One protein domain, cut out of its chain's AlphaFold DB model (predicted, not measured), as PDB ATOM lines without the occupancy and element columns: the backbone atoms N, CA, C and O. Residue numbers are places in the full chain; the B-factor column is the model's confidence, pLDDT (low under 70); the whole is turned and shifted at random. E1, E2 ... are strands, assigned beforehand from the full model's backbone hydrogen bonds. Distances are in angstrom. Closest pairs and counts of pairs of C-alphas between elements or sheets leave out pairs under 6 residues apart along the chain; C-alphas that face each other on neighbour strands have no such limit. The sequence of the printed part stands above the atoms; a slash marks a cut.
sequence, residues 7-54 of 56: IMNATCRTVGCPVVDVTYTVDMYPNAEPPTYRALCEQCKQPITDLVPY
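What this domain is: This is residues 7 to 54 of the 56 residues of an uncharacterized protein of Streptomyces sp. OK885 (UniProt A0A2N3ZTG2). With little regular structure, this is a small twisted sheet of three strands, E1 in the middle, and a long loop, residues 29 to 49, passing over one face. The loops at Gly 16 and Ala 32 make the two ends of its length. The printed part has 48 residues, 15 in the named strands E1, E2 and E3; the sheet runs E2, E1, E3, antiparallel, and the class is all strand. It is compact, radius of gyration of the C-alphas 10.5 A, spanning 32 by 20 by 13 A.

Where its parts are: E1, residues 7 to 11, begins at C-alpha 7 (66.220, 84.071, 227.093) and is 13.3 A long. E2, residues 23 to 28, measures 14.6 A. E3, residues 50 to 53, measures 10.1 A and ends at C-alpha 53 (65.287, 78.031, 228.310).

How they stand to each other: E1 and E2 form a hairpin, at 142 degrees; N 8 and O 26 are 2.9 A apart. E1 and E3 are antiparallel at 157 degrees; N 9 and O 52 are 2.8 A apart. Both pairs are within hydrogen-bond range. E2 and E3 are apart.

The domain as a whole: The C-alphas of Gly 16 and Ala 32, the two farthest apart, are 32.0 A apart. Both links are long. The printed part has no cut, and no printed residue is under 70 in pLDDT.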
ATOM      1  N   ILE A   7      67.036  84.217 228.296       95.38
ATOM      2  CA  ILE A   7      66.220  84.071 227.093       95.38
ATOM      3  C   ILE A   7      65.385  82.791 227.217       95.38
ATOM      4  O   ILE A   7      65.923  81.696 227.395       95.38
ATOM      5  N   MET A   8      64.066  82.920 227.111       95.56
ATOM      6  CA  MET A   8      63.113  81.821 227.270       95.56
ATOM      7  C   MET A   8      62.210  81.700 226.047       95.56
ATOM      8  O   MET A   8      61.783  82.701 225.476       95.56
ATOM      9  N   ASN A   9      61.861  80.469 225.683       95.94
ATOM     10  CA  ASN A   9      60.722  80.186 224.821       95.94
ATOM     11  C   ASN A   9      59.457  80.108 225.677       95.94
ATOM     12  O   ASN A   9      59.395  79.344 226.643       95.94
ATOM     13  N   ALA A  10      58.451  80.888 225.300       94.50
ATOM     14  CA  ALA A  10      57.160  80.951 225.957       94.50
ATOM     15  C   ALA A  10      56.065  80.522 224.977       94.50
ATOM     16  O   ALA A  10      55.891  81.141 223.926       94.50
ATOM     17  N   THR A  11      55.322  79.468 225.325       94.88
ATOM     18  CA  THR A  11      54.240  78.944 224.477       94.88
ATOM     19  C   THR A  11      52.881  79.203 225.104       94.88
ATOM     20  O   THR A  11      52.591  78.734 226.206       94.88
ATOM     21  N   CYS A  12      51.998  79.907 224.398       94.00
ATOM     22  CA  CYS A  12      50.643  80.102 224.897       94.00
ATOM     23  C   CYS A  12      49.796  78.835 224.704       94.00
ATOM     24  O   CYS A  12      49.555  78.416 223.580       94.00
ATOM     25  N   ARG A  13      49.286  78.234 225.786       92.56
ATOM     26  CA  ARG A  13      48.451  77.011 225.731       92.56
ATOM     27  C   ARG A  13      46.970  77.254 226.038       92.56
ATOM     28  O   ARG A  13      46.206  76.320 226.267       92.56
ATOM     29  N   THR A  14      46.544  78.512 226.088       92.75
ATOM     30  CA  THR A  14      45.166  78.870 226.435       92.75
ATOM     31  C   THR A  14      44.203  78.515 225.304       92.75
ATOM     32  O   THR A  14      44.191  79.168 224.263       92.75
ATOM     33  N   VAL A  15      43.347  77.516 225.530       91.69
ATOM     34  CA  VAL A  15      42.288  77.126 224.587       91.69
ATOM     35  C   VAL A  15      41.360  78.311 224.307       91.69
ATOM     36  O   VAL A  15      40.908  78.989 225.228       91.69
ATOM     37  N   GLY A  16      41.078  78.561 223.027       90.81
ATOM     38  CA  GLY A  16      40.260  79.694 222.578       90.81
ATOM     39  C   GLY A  16      41.017  81.022 222.476       90.81
ATOM     40  O   GLY A  16      40.430  82.020 222.067       90.81
ATOM     41  N   CYS A  17      42.312  81.050 222.807       91.00
ATOM     42  CA  CYS A  17      43.148  82.222 222.591       91.00
ATOM     43  C   CYS A  17      43.570  82.334 221.115       91.00
ATOM     44  O   CYS A  17      43.998  81.330 220.548       91.00
ATOM     45  N   PRO A  18      43.551  83.532 220.495       91.44
ATOM     46  CA  PRO A  18      43.997  83.709 219.108       91.44
ATOM     47  C   PRO A  18      45.453  83.301 218.853       91.44
ATOM     48  O   PRO A  18      45.821  83.012 217.721       91.44
ATOM     49  N   VAL A  19      46.273  83.295 219.906       92.00
ATOM     50  CA  VAL A  19      47.699  82.939 219.864       92.00
ATOM     51  C   VAL A  19      47.984  81.599 220.543       92.00
ATOM     52  O   VAL A  19      49.099  81.364 220.996       92.00
ATOM     53  N   VAL A  20      46.981  80.724 220.664       94.56
ATOM     54  CA  VAL A  20      47.197  79.358 221.155       94.56
ATOM     55  C   VAL A  20      48.232  78.632 220.285       94.56
ATOM     56  O   VAL A  20      48.270  78.813 219.071       94.56
ATOM     57  N   ASP A  21      49.102  77.860 220.930       93.62
ATOM     58  CA  ASP A  21      50.235  77.125 220.359       93.62
ATOM     59  C   ASP A  21      51.306  77.982 219.660       93.62
ATOM     60  O   ASP A  21      52.260  77.450 219.091       93.62
ATOM     61  N   VAL A  22      51.224  79.310 219.765       92.81
ATOM     62  CA  VAL A  22      52.297  80.204 219.325       92.81
ATOM     63  C   VAL A  22      53.410  80.202 220.369       92.81
ATOM     64  O   VAL A  22      53.175  80.479 221.548       92.81
ATOM     65  N   THR A  23      54.628  79.905 219.913       93.31
ATOM     66  CA  THR A  23      55.868  80.015 220.693       93.31
ATOM     67  C   THR A  23      56.609  81.283 220.296       93.31
ATOM     68  O   THR A  23      56.754  81.565 219.107       93.31
ATOM     69  N   TYR A  24      57.100  82.032 221.275       91.44
ATOM     70  CA  TYR A  24      57.948  83.199 221.051       91.44
ATOM     71  C   TYR A  24      59.101  83.236 222.046       91.44
ATOM     72  O   TYR A  24      59.014  82.697 223.149       91.44
ATOM     73  N   THR A  25      60.182  83.888 221.638       94.19
ATOM     74  CA  THR A  25      61.372  84.091 222.460       94.19
ATOM     75  C   THR A  25      61.254  85.414 223.214       94.19
ATOM     76  O   THR A  25      60.892  86.431 222.623       94.19
ATOM     77  N   VAL A  26      61.527  85.405 224.518       92.88
ATOM     78  CA  VAL A  26      61.428  86.583 225.387       92.88
ATOM     79  C   VAL A  26      62.545  86.599 226.426       92.88
ATOM     80  O   VAL A  26      62.875  85.569 227.016       92.88
ATOM     81  N   ASP A  27      63.099  87.784 226.668       94.69
ATOM     82  CA  ASP A  27      64.040  88.031 227.757       94.69
ATOM     83  C   ASP A  27      63.285  88.070 229.087       94.69
ATOM     84  O   ASP A  27      62.372  88.878 229.278       94.69
ATOM     85  N   MET A  28      63.650  87.188 230.017       93.06
ATOM     86  CA  MET A  28      63.002  87.085 231.320       93.06
ATOM     87  C   MET A  28      63.990  87.326 232.451       93.06
ATOM     88  O   MET A  28      65.031  86.678 232.542       93.06
ATOM     89  N   TYR A  29      63.612  88.215 233.364       92.25
ATOM     90  CA  TYR A  29      64.331  88.417 234.615       92.25
ATOM     91  C   TYR A  29      63.789  87.459 235.680       92.25
ATOM     92  O   TYR A  29      62.567  87.276 235.766       92.25
ATOM     93  N   PRO A  30      64.664  86.829 236.478       91.62
ATOM     94  CA  PRO A  30      64.228  85.972 237.566       91.62
ATOM     95  C   PRO A  30      63.510  86.791 238.650       91.62
ATOM     96  O   PRO A  30      63.899  87.898 239.010       91.62
ATOM     97  N   ASN A  31      62.427  86.236 239.181       90.12
ATOM     98  CA  ASN A  31      61.735  86.763 240.348       90.12
ATOM     99  C   ASN A  31      62.476  86.351 241.623       90.12
ATOM    100  O   ASN A  31      62.963  85.224 241.726       90.12
ATOM    101  N   ALA A  32      62.444  87.221 242.636       91.38
ATOM    102  CA  ALA A  32      62.990  86.922 243.961       91.38
ATOM    103  C   ALA A  32      62.285  85.736 244.652       91.38
ATOM    104  O   ALA A  32      62.894  85.031 245.453       91.38
ATOM    105  N   GLU A  33      61.008  85.507 244.333       92.62
ATOM    106  CA  GLU A  33      60.197  84.418 244.880       92.62
ATOM    107  C   GLU A  33      59.681  83.495 243.764       92.62
ATOM    108  O   GLU A  33      59.349  83.969 242.670       92.62
ATOM    109  N   PRO A  34      59.529  82.183 244.029       88.62
ATOM    110  CA  PRO A  34      58.951  81.258 243.065       88.62
ATOM    111  C   PRO A  34      57.543  81.665 242.571       88.62
ATOM    112  O   PRO A  34      56.754  82.254 243.316       88.62
ATOM    113  N   PRO A  35      57.168  81.317 241.326       89.56
ATOM    114  CA  PRO A  35      58.037  80.764 240.288       89.56
ATOM    115  C   PRO A  35      59.062  81.791 239.784       89.56
ATOM    116  O   PRO A  35      58.727  82.958 239.567       89.56
ATOM    117  N   THR A  36      60.295  81.314 239.566       91.56
ATOM    118  CA  THR A  36      61.448  82.118 239.125       91.56
ATOM    119  C   THR A  36      61.139  82.907 237.861       91.56
ATOM    120  O   THR A  36      61.512  84.062 237.769       91.56
ATOM    121  N   TYR A  37      60.381  82.345 236.923       93.44
ATOM    122  CA  TYR A  37      59.987  83.030 235.696       93.44
ATOM    123  C   TYR A  37      58.466  83.038 235.563       93.44
ATOM    124  O   TYR A  37      57.799  82.051 235.879       93.44
ATOM    125  N   ARG A  38      57.906  84.170 235.124       93.19
ATOM    126  CA  ARG A  38      56.463  84.368 234.926       93.19
ATOM    127  C   ARG A  38      56.224  85.100 233.616       93.19
ATOM    128  O   ARG A  38      56.793  86.164 233.404       93.19
ATOM    129  N   ALA A  39      55.356  84.562 232.772       92.44
ATOM    130  CA  ALA A  39      54.911  85.222 231.551       92.44
ATOM    131  C   ALA A  39      53.399  85.061 231.385       92.44
ATOM    132  O   ALA A  39      52.795  84.131 231.925       92.44
ATOM    133  N   LEU A  40      52.796  85.972 230.625       93.06
ATOM    134  CA  LEU A  40      51.388  85.923 230.250       93.06
ATOM    135  C   LEU A  40      51.274  85.878 228.726       93.06
ATOM    136  O   LEU A  40      52.015  86.578 228.037       93.06
ATOM    137  N   CYS A  41      50.293  85.139 228.208       92.12
ATOM    138  CA  CYS A  41      49.904  85.244 226.808       92.12
ATOM    139  C   CYS A  41      49.444  86.676 226.526       92.12
ATOM    140  O   CYS A  41      48.500  87.157 227.159       92.12
ATOM    141  N   GLU A  42      50.059  87.356 225.561       84.75
ATOM    142  CA  GLU A  42      49.830  88.788 225.358       84.75
ATOM    143  C   GLU A  42      48.355  89.134 225.090       84.75
ATOM    144  O   GLU A  42      47.834  90.081 225.678       84.75
ATOM    145  N   GLN A  43      47.664  88.338 224.270       88.12
ATOM    146  CA  GLN A  43      46.276  88.600 223.863       88.12
ATOM    147  C   GLN A  43      45.241  88.186 224.917       88.12
ATOM    148  O   GLN A  43      44.212  88.834 225.068       88.12
ATOM    149  N   CYS A  44      45.511  87.118 225.668       90.50
ATOM    150  CA  CYS A  44      44.515  86.493 226.549       90.50
ATOM    151  C   CYS A  44      44.808  86.687 228.037       90.50
ATOM    152  O   CYS A  44      44.013  86.282 228.884       90.50
ATOM    153  N   LYS A  45      45.964  87.285 228.353       93.50
ATOM    154  CA  LYS A  45      46.464  87.578 229.704       93.50
ATOM    155  C   LYS A  45      46.465  86.371 230.647       93.50
ATOM    156  O   LYS A  45      46.486  86.533 231.862       93.50
ATOM    157  N   GLN A  46      46.457  85.165 230.087       94.88
ATOM    158  CA  GLN A  46      46.542  83.928 230.848       94.88
ATOM    159  C   GLN A  46      48.005  83.572 231.122       94.88
ATOM    160  O   GLN A  46      48.851  83.834 230.262       94.88
ATOM    161  N   PRO A  47      48.317  82.970 232.281       93.56
ATOM    162  CA  PRO A  47      49.664  82.511 232.593       93.56
ATOM    163  C   PRO A  47      50.198  81.499 231.582       93.56
ATOM    164  O   PRO A  47      49.495  80.570 231.185       93.56
ATOM    165  N   ILE A  48      51.465  81.658 231.213       94.25
ATOM    166  CA  ILE A  48      52.212  80.669 230.438       94.25
ATOM    167  C   ILE A  48      52.880  79.714 231.418       94.25
ATOM    168  O   ILE A  48      53.671  80.128 232.263       94.25
ATOM    169  N   THR A  49      52.546  78.433 231.304       91.44
ATOM    170  CA  THR A  49      53.114  77.354 232.124       91.44
ATOM    171  C   THR A  49      54.245  76.606 231.420       91.44
ATOM    172  O   THR A  49      54.953  75.836 232.058       91.44
ATOM    173  N   ASP A  50      54.414  76.841 230.118       89.31
ATOM    174  CA  ASP A  50      55.385  76.188 229.240       89.31
ATOM    175  C   ASP A  50      56.516  77.177 228.915       89.31
ATOM    176  O   ASP A  50      56.596  77.733 227.817       89.31
ATOM    177  N   LEU A  51      57.301  77.492 229.950       94.00
ATOM    178  CA  LEU A  51      58.502  78.321 229.862       94.00
ATOM    179  C   LEU A  51      59.727  77.413 229.849       94.00
ATOM    180  O   LEU A  51      59.993  76.722 230.836       94.00
ATOM    181  N   VAL A  52      60.484  77.441 228.754       94.31
ATOM    182  CA  VAL A  52      61.703  76.638 228.600       94.31
ATOM    183  C   VAL A  52      62.884  77.519 228.193       94.31
ATOM    184  O   VAL A  52      62.702  78.407 227.358       94.31
ATOM    185  N   PRO A  53      64.096  77.301 228.740       93.44
ATOM    186  CA  PRO A  53      65.287  78.031 228.310       93.44
ATOM    187  C   PRO A  53      65.500  77.925 226.800       93.44
ATOM    188  O   PRO A  53      65.424  76.833 226.229       93.44
ATOM    189  N   TYR A  54      65.762  79.060 226.150       91.94
ATOM    190  CA  TYR A  54      66.091  79.076 224.731       91.94
ATOM    191  C   TYR A  54      67.451  78.404 224.517       91.94
ATOM    192  O   TYR A  54      68.454  78.791 225.117       91.94
TER     193      TYR A  54